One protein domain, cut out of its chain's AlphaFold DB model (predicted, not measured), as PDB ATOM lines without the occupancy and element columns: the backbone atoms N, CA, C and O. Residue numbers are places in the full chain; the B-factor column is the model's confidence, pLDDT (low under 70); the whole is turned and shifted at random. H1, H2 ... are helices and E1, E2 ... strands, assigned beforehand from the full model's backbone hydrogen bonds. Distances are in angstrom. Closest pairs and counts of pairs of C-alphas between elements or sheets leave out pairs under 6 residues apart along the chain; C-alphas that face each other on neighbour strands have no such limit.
ATOM      1  N   VAL A  14     261.557 231.138 204.135       87.12
ATOM      2  CA  VAL A  14     261.136 229.755 203.885       87.12
ATOM      3  C   VAL A  14     259.814 229.466 204.594       87.12
ATOM      4  O   VAL A  14     259.607 229.875 205.742       87.12
ATOM      5  N   ALA A  15     258.914 228.776 203.894       86.12
ATOM      6  CA  ALA A  15     257.560 228.462 204.345       86.12
ATOM      7  C   ALA A  15     257.216 226.974 204.115       86.12
ATOM      8  O   ALA A  15     257.781 226.353 203.212       86.12
ATOM      9  N   PRO A  16     256.303 226.391 204.911       86.25
ATOM     10  CA  PRO A  16     255.858 225.014 204.723       86.25
ATOM     11  C   PRO A  16     255.068 224.858 203.419       86.25
ATOM     12  O   PRO A  16     254.395 225.789 202.971       86.25
ATOM     13  N   ILE A  17     255.177 223.679 202.806       83.25
ATOM     14  CA  ILE A  17     254.384 223.299 201.627       83.25
ATOM     15  C   ILE A  17     252.989 222.824 202.058       83.25
ATOM     16  O   ILE A  17     251.999 223.191 201.428       83.25
ATOM     17  N   ASP A  18     252.924 222.074 203.162       75.00
ATOM     18  CA  ASP A  18     251.709 221.454 203.690       75.00
ATOM     19  C   ASP A  18     251.140 222.217 204.899       75.00
ATOM     20  O   ASP A  18     251.841 222.975 205.566       75.00
ATOM     21  N   GLU A  19     249.872 221.966 205.246       69.00
ATOM     22  CA  GLU A  19     249.218 222.538 206.441       69.00
ATOM     23  C   GLU A  19     249.885 222.102 207.766       69.00
ATOM     24  O   GLU A  19     249.701 222.727 208.818       69.00
ATOM     25  N   ASN A  20     250.690 221.035 207.718       69.69
ATOM     26  CA  ASN A  20     251.482 220.548 208.840       69.69
ATOM     27  C   ASN A  20     252.734 221.406 209.029       69.69
ATOM     28  O   ASN A  20     253.828 221.099 208.569       69.69
ATOM     29  N   ASN A  21     252.569 222.473 209.798       78.06
ATOM     30  CA  ASN A  21     253.625 223.438 210.081       78.06
ATOM     31  C   ASN A  21     254.653 222.971 211.130       78.06
ATOM     32  O   ASN A  21     255.423 223.796 211.617       78.06
ATOM     33  N   ILE A  22     254.641 221.708 211.561       80.56
ATOM     34  CA  ILE A  22     255.533 221.210 212.619       80.56
ATOM     35  C   ILE A  22     256.774 220.590 211.978       80.56
ATOM     36  O   ILE A  22     256.641 219.716 211.128       80.56
ATOM     37  N   ILE A  23     257.959 221.036 212.397       82.25
ATOM     38  CA  ILE A  23     259.247 220.473 211.971       82.25
ATOM     39  C   ILE A  23     260.016 219.907 213.164       82.25
ATOM     40  O   ILE A  23     260.114 220.553 214.215       82.25
ATOM     41  N   ASN A  24     260.598 218.727 212.965       84.12
ATOM     42  CA  ASN A  24     261.373 217.997 213.963       84.12
ATOM     43  C   ASN A  24     262.856 217.960 213.593       84.12
ATOM     44  O   ASN A  24     263.214 217.928 212.418       84.12
ATOM     45  N   ASN A  25     263.735 217.911 214.590       83.56
ATOM     46  CA  ASN A  25     265.157 217.663 214.359       83.56
ATOM     47  C   ASN A  25     265.435 216.254 213.812       83.56
ATOM     48  O   ASN A  25     264.825 215.267 214.222       83.56
ATOM     49  N   GLY A  26     266.436 216.161 212.936       77.69
ATOM     50  CA  GLY A  26     266.890 214.913 212.328       77.69
ATOM     51  C   GLY A  26     266.039 214.435 211.151       77.69
ATOM     52  O   GLY A  26     266.255 213.321 210.683       77.69
ATOM     53  N   GLU A  27     265.083 215.243 210.694       85.31
ATOM     54  CA  GLU A  27     264.215 214.951 209.553       85.31
ATOM     55  C   GLU A  27     264.505 215.902 208.385       85.31
ATOM     56  O   GLU A  27     265.069 216.990 208.566       85.31
ATOM     57  N   ILE A  28     264.150 215.450 207.182       88.31
ATOM     58  CA  ILE A  28     264.307 216.191 205.930       88.31
ATOM     59  C   ILE A  28     262.931 216.691 205.495       88.31
ATOM     60  O   ILE A  28     261.965 215.929 205.499       88.31
ATOM     61  N   TYR A  29     262.851 217.967 205.122       87.81
ATOM     62  CA  TYR A  29     261.618 218.610 204.679       87.81
ATOM     63  C   TYR A  29     261.843 219.390 203.394       87.81
ATOM     64  O   TYR A  29     262.886 220.012 203.210       87.81
ATOM     65  N   ASN A  30     260.810 219.447 202.559       90.12
ATOM     66  CA  ASN A  30     260.769 220.356 201.425       90.12
ATOM     67  C   ASN A  30     260.110 221.662 201.864       90.12
ATOM     68  O   ASN A  30     258.992 221.663 202.387       90.12
ATOM     69  N   VAL A  31     260.805 222.781 201.674       89.75
ATOM     70  CA  VAL A  31     260.329 224.107 202.079       89.75
ATOM     71  C   VAL A  31     260.223 225.027 200.875       89.75
ATOM     72  O   VAL A  31     261.098 225.066 200.011       89.75
ATOM     73  N   LYS A  32     259.130 225.786 200.814       90.06
ATOM     74  CA  LYS A  32     258.879 226.751 199.749       90.06
ATOM     75  C   LYS A  32     259.697 228.014 199.983       90.06
ATOM     76  O   LYS A  32     259.648 228.596 201.067       90.06
ATOM     77  N   ILE A  33     260.389 228.465 198.942       90.19
ATOM     78  CA  ILE A  33     261.227 229.662 198.979       90.19
ATOM     79  C   ILE A  33     260.404 230.881 198.555       90.19
ATOM     80  O   ILE A  33     259.812 230.913 197.474       90.19
ATOM     81  N   ILE A  34     260.400 231.913 199.394       87.62
ATOM     82  CA  ILE A  34     259.823 233.228 199.113       87.62
ATOM     83  C   ILE A  34     260.987 234.224 199.129       87.62
ATOM     84  O   ILE A  34     261.368 234.734 200.177       87.62
ATOM     85  N   SER A  35     261.599 234.428 197.963       87.56
ATOM     86  CA  SER A  35     262.776 235.284 197.779       87.56
ATOM     87  C   SER A  35     262.797 235.887 196.371       87.56
ATOM     88  O   SER A  35     262.338 235.263 195.407       87.56
ATOM     89  N   ASP A  36     263.376 237.080 196.251       85.81
ATOM     90  CA  ASP A  36     263.628 237.754 194.969       85.81
ATOM     91  C   ASP A  36     264.911 237.259 194.272       85.81
ATOM     92  O   ASP A  36     265.224 237.719 193.174       85.81
ATOM     93  N   LYS A  37     265.671 236.353 194.902       87.38
ATOM     94  CA  LYS A  37     266.926 235.804 194.367       87.38
ATOM     95  C   LYS A  37     266.713 234.993 193.094       87.38
ATOM     96  O   LYS A  37     265.662 234.370 192.913       87.38
ATOM     97  N   THR A  38     267.718 234.975 192.225       89.38
ATOM     98  CA  THR A  38     267.694 234.135 191.020       89.38
ATOM     99  C   THR A  38     267.925 232.667 191.378       89.38
ATOM    100  O   THR A  38     268.456 232.342 192.437       89.38
ATOM    101  N   SER A  39     267.541 231.750 190.493       88.44
ATOM    102  CA  SER A  39     267.754 230.312 190.702       88.44
ATOM    103  C   SER A  39     269.238 229.950 190.826       88.44
ATOM    104  O   SER A  39     269.586 229.031 191.557       88.44
ATOM    105  N   GLU A  40     270.123 230.686 190.150       87.38
ATOM    106  CA  GLU A  40     271.579 230.509 190.253       87.38
ATOM    107  C   GLU A  40     272.090 230.901 191.644       87.38
ATOM    108  O   GLU A  40     272.836 230.142 192.254       87.38
ATOM    109  N   GLU A  41     271.615 232.024 192.189       87.31
ATOM    110  CA  GLU A  41     271.944 232.460 193.552       87.31
ATOM    111  C   GLU A  41     271.383 231.508 194.616       87.31
ATOM    112  O   GLU A  41     271.986 231.335 195.670       87.31
ATOM    113  N   LEU A  42     270.221 230.895 194.366       88.12
ATOM    114  CA  LEU A  42     269.619 229.931 195.291       88.12
ATOM    115  C   LEU A  42     270.389 228.605 195.325       88.12
ATOM    116  O   LEU A  42     270.512 228.019 196.399       88.12
ATOM    117  N   LYS A  43     270.971 228.175 194.199       89.88
ATOM    118  CA  LYS A  43     271.843 226.990 194.141       89.88
ATOM    119  C   LYS A  43     273.120 227.136 194.955       89.88
ATOM    120  O   LYS A  43     273.620 226.152 195.483       89.88
ATOM    121  N   GLU A  44     273.642 228.351 195.120       90.31
ATOM    122  CA  GLU A  44     274.830 228.568 195.961       90.31
ATOM    123  C   GLU A  44     274.594 228.194 197.432       90.31
ATOM    124  O   GLU A  44     275.553 227.930 198.156       90.31
ATOM    125  N   PHE A  45     273.331 228.139 197.869       88.56
ATOM    126  CA  PHE A  45     272.968 227.710 199.216       88.56
ATOM    127  C   PHE A  45     272.916 226.187 199.382       88.56
ATOM    128  O   PHE A  45     272.755 225.737 200.514       88.56
ATOM    129  N   GLU A  46     273.091 225.388 198.322       88.88
ATOM    130  CA  GLU A  46     273.253 223.935 198.446       88.88
ATOM    131  C   GLU A  46     274.413 223.608 199.394       88.88
ATOM    132  O   GLU A  46     275.513 224.157 199.299       88.88
ATOM    133  N   ASN A  47     274.175 222.689 200.327       87.62
ATOM    134  CA  ASN A  47     275.112 222.332 201.389       87.62
ATOM    135  C   ASN A  47     275.496 223.496 202.322       87.62
ATOM    136  O   ASN A  47     276.573 223.462 202.923       87.62
ATOM    137  N   GLN A  48     274.639 224.510 202.476       87.25
ATOM    138  CA  GLN A  48     274.844 225.609 203.421       87.25
ATOM    139  C   GLN A  48     273.725 225.719 204.458       87.25
ATOM    140  O   GLN A  48     272.573 225.325 204.255       87.25
ATOM    141  N   LYS A  49     274.075 226.309 205.603       86.31
ATOM    142  CA  LYS A  49     273.127 226.637 206.666       86.31
ATOM    143  C   LYS A  49     272.435 227.964 206.352       86.31
ATOM    144  O   LYS A  49     273.092 228.997 206.279       86.31
ATOM    145  N   ILE A  50     271.111 227.941 206.202       84.44
ATOM    146  CA  ILE A  50     270.322 229.130 205.825       84.44
ATOM    147  C   ILE A  50     269.703 229.853 207.026       84.44
ATOM    148  O   ILE A  50     269.404 231.045 206.949       84.44
ATOM    149  N   ASN A  51     269.524 229.148 208.145       84.50
ATOM    150  CA  ASN A  51     269.065 229.696 209.419       84.50
ATOM    151  C   ASN A  51     269.543 228.819 210.583       84.50
ATOM    152  O   ASN A  51     270.217 227.816 210.370       84.50
ATOM    153  N   ASP A  52     269.176 229.161 211.817       80.00
ATOM    154  CA  ASP A  52     269.641 228.473 213.027       80.00
ATOM    155  C   ASP A  52     269.380 226.961 213.064       80.00
ATOM    156  O   ASP A  52     270.136 226.244 213.724       80.00
ATOM    157  N   VAL A  53     268.355 226.477 212.360       83.62
ATOM    158  CA  VAL A  53     267.908 225.079 212.420       83.62
ATOM    159  C   VAL A  53     267.925 224.364 211.069       83.62
ATOM    160  O   VAL A  53     267.929 223.145 211.074       83.62
ATOM    161  N   MET A  54     267.994 225.041 209.923       88.06
ATOM    162  CA  MET A  54     267.887 224.418 208.595       88.06
ATOM    163  C   MET A  54     269.208 224.450 207.826       88.06
ATOM    164  O   MET A  54     269.825 225.506 207.654       88.06
ATOM    165  N   TRP A  55     269.587 223.283 207.312       90.44
ATOM    166  CA  TRP A  55     270.698 223.081 206.389       90.44
ATOM    167  C   TRP A  55     270.157 222.626 205.036       90.44
ATOM    168  O   TRP A  55     269.422 221.645 204.992       90.44
ATOM    169  N   VAL A  56     270.502 223.306 203.947       89.94
ATOM    170  CA  VAL A  56     270.019 222.951 202.604       89.94
ATOM    171  C   VAL A  56     270.825 221.772 202.067       89.94
ATOM    172  O   VAL A  56     272.054 221.813 202.049       89.94
ATOM    173  N   ILE A  57     270.130 220.721 201.644       91.06
ATOM    174  CA  ILE A  57     270.691 219.570 200.933       91.06
ATOM    175  C   ILE A  57     270.699 219.871 199.436       91.06
ATOM    176  O   ILE A  57     271.753 219.782 198.813       91.06
ATOM    177  N   ASP A  58     269.545 220.267 198.896       92.81
ATOM    178  CA  ASP A  58     269.352 220.466 197.460       92.81
ATOM    179  C   ASP A  58     268.375 221.618 197.159       92.81
ATOM    180  O   ASP A  58     267.526 221.978 197.988       92.81
ATOM    181  N   PHE A  59     268.493 222.194 195.963       91.44
ATOM    182  CA  PHE A  59     267.593 223.202 195.411       91.44
ATOM    183  C   PHE A  59     266.980 222.707 194.104       91.44
ATOM    184  O   PHE A  59     267.676 222.372 193.144       91.44
ATOM    185  N   TYR A  60     265.655 222.770 194.013       92.06
ATOM    186  CA  TYR A  60     264.954 222.374 192.800       92.06
ATOM    187  C   TYR A  60     263.711 223.223 192.538       92.06
ATOM    188  O   TYR A  60     263.167 223.910 193.408       92.06
ATOM    189  N   GLU A  61     263.268 223.177 191.284       89.69
ATOM    190  CA  GLU A  61     262.090 223.891 190.812       89.69
ATOM    191  C   GLU A  61     261.058 222.896 190.300       89.69
ATOM    192  O   GLU A  61     261.345 222.075 189.430       89.69
ATOM    193  N   GLU A  62     259.836 222.994 190.815       88.69
ATOM    194  CA  GLU A  62     258.732 222.131 190.413       88.69
ATOM    195  C   GLU A  62     257.476 222.975 190.180       88.69
ATOM    196  O   GLU A  62     257.079 223.802 191.006       88.69
ATOM    197  N   SER A  63     256.865 222.808 189.003       82.62
ATOM    198  CA  SER A  63     255.642 223.523 188.600       82.62
ATOM    199  C   SER A  63     255.711 225.053 188.775       82.62
ATOM    200  O   SER A  63     254.719 225.690 189.129       82.62
ATOM    201  N   GLY A  64     256.885 225.655 188.542       81.31
ATOM    202  CA  GLY A  64     257.113 227.101 188.677       81.31
ATOM    203  C   GLY A  64     257.277 227.600 190.118       81.31
ATOM    204  O   GLY A  64     257.389 228.806 190.337       81.31
ATOM    205  N   ASN A  65     257.302 226.699 191.103       87.88
ATOM    206  CA  ASN A  65     257.665 227.005 192.482       87.88
ATOM    207  C   ASN A  65     259.116 226.583 192.752       87.88
ATOM    208  O   ASN A  65     259.622 225.639 192.153       87.88
ATOM    209  N   ARG A  66     259.768 227.301 193.669       89.88
ATOM    210  CA  ARG A  66     261.165 227.105 194.070       89.88
ATOM    211  C   ARG A  66     261.208 226.489 195.466       89.88
ATOM    212  O   ARG A  66     260.551 227.017 196.372       89.88
ATOM    213  N   PHE A  67     261.972 225.413 195.633       91.56
ATOM    214  CA  PHE A  67     262.023 224.636 196.870       91.56
ATOM    215  C   PHE A  67     263.458 224.388 197.331       91.56
ATOM    216  O   PHE A  67     264.363 224.230 196.513       91.56
ATOM    217  N   PHE A  68     263.640 224.338 198.650       92.38
ATOM    218  CA  PHE A  68     264.819 223.734 199.265       92.38
ATOM    219  C   PHE A  68     264.428 222.413 199.915       92.38
ATOM    220  O   PHE A  68     263.450 222.365 200.665       92.38
ATOM    221  N   GLU A  69     265.228 221.379 199.691       90.88
ATOM    222  CA  GLU A  69     265.256 220.206 200.557       90.88
ATOM    223  C   GLU A  69     266.173 220.533 201.740       90.88
ATOM    224  O   GLU A  69     267.359 220.809 201.555       90.88
ATOM    225  N   VAL A  70     265.636 220.576 202.961       90.00
ATOM    226  CA  VAL A  70     266.383 220.987 204.158       90.00
ATOM    227  C   VAL A  70     266.422 219.896 205.216       90.00
ATOM    228  O   VAL A  70     265.404 219.299 205.554       90.00
ATOM    229  N   PHE A  71     267.596 219.695 205.807       90.25
ATOM    230  CA  PHE A  71     267.783 218.909 207.019       90.25
ATOM    231  C   PHE A  71     267.651 219.801 208.254       90.25
ATOM    232  O   PHE A  71     268.336 220.824 208.376       90.25
ATOM    233  N   VAL A  72     266.788 219.409 209.192       86.94
ATOM    234  CA  VAL A  72     266.549 220.177 210.419       86.94
ATOM    235  C   VAL A  72     267.510 219.723 211.518       86.94
ATOM    236  O   VAL A  72     267.445 218.610 212.035       86.94
ATOM    237  N   THR A  73     268.415 220.614 211.892       83.50
ATOM    238  CA  THR A  73     269.416 220.454 212.948       83.50
ATOM    239  C   THR A  73     268.889 220.881 214.319       83.50
ATOM    240  O   THR A  73     267.871 221.566 214.443       83.50
ATOM    241  N   ASP A  74     269.595 220.469 215.371       79.56
ATOM    242  CA  ASP A  74     269.294 220.897 216.736       79.56
ATOM    243  C   ASP A  74     269.484 222.421 216.884       79.56
ATOM    244  O   ASP A  74     270.463 222.973 216.365       79.56
ATOM    245  N   PRO A  75     268.595 223.122 217.615       69.88
ATOM    246  CA  PRO A  75     268.710 224.553 217.824       69.88
ATOM    247  C   PRO A  75     270.014 224.868 218.559       69.88
ATOM    248  O   PRO A  75     270.459 224.078 219.404       69.88
ATOM    249  N   PRO A  76     270.622 226.036 218.295       67.50
ATOM    250  CA  PRO A  76     271.827 226.438 218.995       67.50
ATOM    251  C   PRO A  76     271.554 226.460 220.502       67.50
ATOM    252  O   PRO A  76     270.720 227.217 221.000       67.50
ATOM    253  N   VAL A  77     272.264 225.613 221.252       63.69
ATOM    254  CA  VAL A  77     272.229 225.654 222.716       63.69
ATOM    255  C   VAL A  77     272.784 227.016 223.130       63.69
ATOM    256  O   VAL A  77     273.895 227.345 222.696       63.69
ATOM    257  N   PRO A  78     272.080 227.817 223.956       57.50
ATOM    258  CA  PRO A  78     272.623 229.078 224.430       57.50
ATOM    259  C   PRO A  78     273.918 228.780 225.186       57.50
ATOM    260  O   PRO A  78     273.910 228.263 226.308       57.50
ATOM    261  N   LYS A  79     275.060 229.052 224.544       54.50
ATOM    262  CA  LYS A  79     276.367 228.939 225.184       54.50
ATOM    263  C   LYS A  79     276.334 229.899 226.368       54.50
ATOM    264  O   LYS A  79     276.082 231.088 226.189       54.50
ATOM    265  N   GLU A  86     283.355 238.291 221.233       45.09
ATOM    266  CA  GLU A  86     282.420 239.044 220.393       45.09
ATOM    267  C   GLU A  86     281.923 238.106 219.286       45.09
ATOM    268  O   GLU A  86     282.471 238.041 218.185       45.09
ATOM    269  N   ILE A  87     280.892 237.322 219.594       46.50
ATOM    270  CA  ILE A  87     280.151 236.571 218.587       46.50
ATOM    271  C   ILE A  87     279.389 237.618 217.778       46.50
ATOM    272  O   ILE A  87     278.381 238.153 218.244       46.50
ATOM    273  N   LYS A  88     279.882 237.947 216.578       46.22
ATOM    274  CA  LYS A  88     279.067 238.661 215.591       46.22
ATOM    275  C   LYS A  88     277.805 237.817 215.378       46.22
ATOM    276  O   LYS A  88     277.955 236.648 215.026       46.22
ATOM    277  N   PRO A  89     276.592 238.342 215.619       49.81
ATOM    278  CA  PRO A  89     275.383 237.601 215.302       49.81
ATOM    279  C   PRO A  89     275.375 237.378 213.789       49.81
ATOM    280  O   PRO A  89     275.289 238.339 213.021       49.81
ATOM    281  N   GLU A  90     275.545 236.129 213.358       58.91
ATOM    282  CA  GLU A  90     275.302 235.752 211.970       58.91
ATOM    283  C   GLU A  90     273.826 236.033 211.704       58.91
ATOM    284  O   GLU A  90     272.943 235.407 212.289       58.91
ATOM    285  N   VAL A  91     273.550 237.062 210.903       60.19
ATOM    286  CA  VAL A  91     272.184 237.356 210.480       60.19
ATOM    287  C   VAL A  91     271.760 236.190 209.587       60.19
ATOM    288  O   VAL A  91     272.446 235.938 208.594       60.19
ATOM    289  N   PRO A  92     270.680 235.464 209.924       69.50
ATOM    290  CA  PRO A  92     270.281 234.311 209.137       69.50
ATOM    291  C   PRO A  92     269.975 234.742 207.698       69.50
ATOM    292  O   PRO A  92     269.324 235.768 207.477       69.50
ATOM    293  N   ALA A  93     270.458 233.965 206.727       75.62
ATOM    294  CA  ALA A  93     270.258 234.245 205.307       75.62
ATOM    295  C   ALA A  93     268.770 234.180 204.924       75.62
ATOM    296  O   ALA A  93     268.324 234.952 204.083       75.62
ATOM    297  N   PHE A  94     268.004 233.307 205.587       82.81
ATOM    298  CA  PHE A  94     266.561 233.167 205.406       82.81
ATOM    299  C   PHE A  94     265.818 233.225 206.742       82.81
ATOM    300  O   PHE A  94     266.235 232.631 207.739       82.81
ATOM    301  N   GLY A  95     264.674 233.905 206.752       80.25
ATOM    302  CA  GLY A  95     263.723 233.853 207.859       80.25
ATOM    303  C   GLY A  95     262.797 232.646 207.764       80.25
ATOM    304  O   GLY A  95     262.478 232.169 206.677       80.25
ATOM    305  N   VAL A  96     262.334 232.154 208.910       80.00
ATOM    306  CA  VAL A  96     261.378 231.042 208.987       80.00
ATOM    307  C   VAL A  96     259.982 231.617 209.217       80.00
ATOM    308  O   VAL A  96     259.759 232.307 210.211       80.00
ATOM    309  N   SER A  97     259.037 231.337 208.316       78.38
ATOM    310  CA  SER A  97     257.644 231.781 208.444       78.38
ATOM    311  C   SER A  97     256.700 230.589 208.566       78.38
ATOM    312  O   SER A  97     256.801 229.621 207.819       78.38
ATOM    313  N   GLY A  98     255.769 230.651 209.517       68.12
ATOM    314  CA  GLY A  98     254.695 229.665 209.662       68.12
ATOM    315  C   GLY A  98     255.068 228.360 210.367       68.12
ATOM    316  O   GLY A  98     254.158 227.706 210.865       68.12
ATOM    317  N   PHE A  99     256.351 228.008 210.497       79.38
ATOM    318  CA  PHE A  99     256.780 226.777 211.170       79.38
ATOM    319  C   PHE A  99     256.700 226.836 212.705       79.38
ATOM    320  O   PHE A  99     256.986 227.853 213.340       79.38
ATOM    321  N   LYS A 100     256.385 225.694 213.316       77.62
ATOM    322  CA  LYS A 100     256.522 225.395 214.742       77.62
ATOM    323  C   LYS A 100     257.607 224.335 214.901       77.62
ATOM    324  O   LYS A 100     257.483 223.235 214.384       77.62
ATOM    325  N   TYR A 101     258.664 224.676 215.623       74.12
ATOM    326  CA  TYR A 101     259.752 223.744 215.894       74.12
ATOM    327  C   TYR A 101     259.448 222.886 217.129       74.12
ATOM    328  O   TYR A 101     259.204 223.435 218.211       74.12
ATOM    329  N   GLU A 102     259.501 221.561 216.980       77.81
ATOM    330  CA  GLU A 102     259.360 220.599 218.074       77.81
ATOM    331  C   GLU A 102     260.646 219.771 218.219       77.81
ATOM    332  O   GLU A 102     261.059 219.036 217.328       77.81
ATOM    333  N   TYR A 103     261.329 219.930 219.357       73.12
ATOM    334  CA  TYR A 103     262.549 219.178 219.640       73.12
ATOM    335  C   TYR A 103     262.194 217.768 220.111       73.12
ATOM    336  O   TYR A 103     261.688 217.594 221.225       73.12
TER     337      TYR A 103
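AT A GLANCE: This is residues 14 to 79 and 86 to 103 of the 241 residues of an uncharacterized protein of Halobacteriovoraceae bacterium (UniProt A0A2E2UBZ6). What shape do these atoms make? A strongly twisted antiparallel sheet, in the order E1, E3, E5, E4, has the short helix H1 over one face and, beside the end of E5 at Val 72, the small parallel pair E2 and E6. What is it built of? The printed part has 84 residues with E1, E2, E3, H1, E4, E5 and E6 along the chain; it is mostly strand, with under half of the residues in named elements. How large is it? It is compact, with a radius of gyration of the C-alphas of 12.9 A and spans of 42 by 30 by 19 A.

IN THESE COORDINATES: What comes first? E1 is residues 14 to 16, from C-alpha 14 at (261.136, 229.755, 203.885); E2 is residues 22 to 24; E3 is residues 28 to 34, 18.9 A long. What follows? H1 is residues 39 to 43. E4, residues 54 to 62, is 20.5 A long and bends by 73 degrees at residue 57. E5 is residues 65 to 72, 21.1 A long, and E6, residues 100 to 102, ends at C-alpha 102 at (259.360, 220.599, 218.074).

HOW THE PARTS SIT: How do the strands pair? Within hydrogen-bond range are N 15 and O 32 of E1 and E3, 2.9 A, N 31 and O 68 of E3 and E5, 2.9 A, N 57 and O 69 of the hairpin E4 and E5, 2.8 A, and N 23 and O 100 of E2 and E6, 3.0 A. Where is H1? It is on the sheet at a height of 8.9 A, only just over E4, on which 3 of its 5 C-alphas fall; the closest C-alphas are those of Lys 43 and Phe 59, 5.8 A. Its O i to N i+4 pair is within hydrogen-bond range. E3, H1 and E4 form a split strand-helix-strand unit, two strands running the same way with E5 between them, its crossover right-handed.

THE WHOLE: Where is the cut? Residues 80 to 85 are not printed; C-alphas 79 and 86 are 12.7 A apart. Is any link long? Of the links printed whole, none is long. Where is confidence low? pLDDT is under 70 at residues 19 to 20, 75 to 79, 86 to 92 and 98.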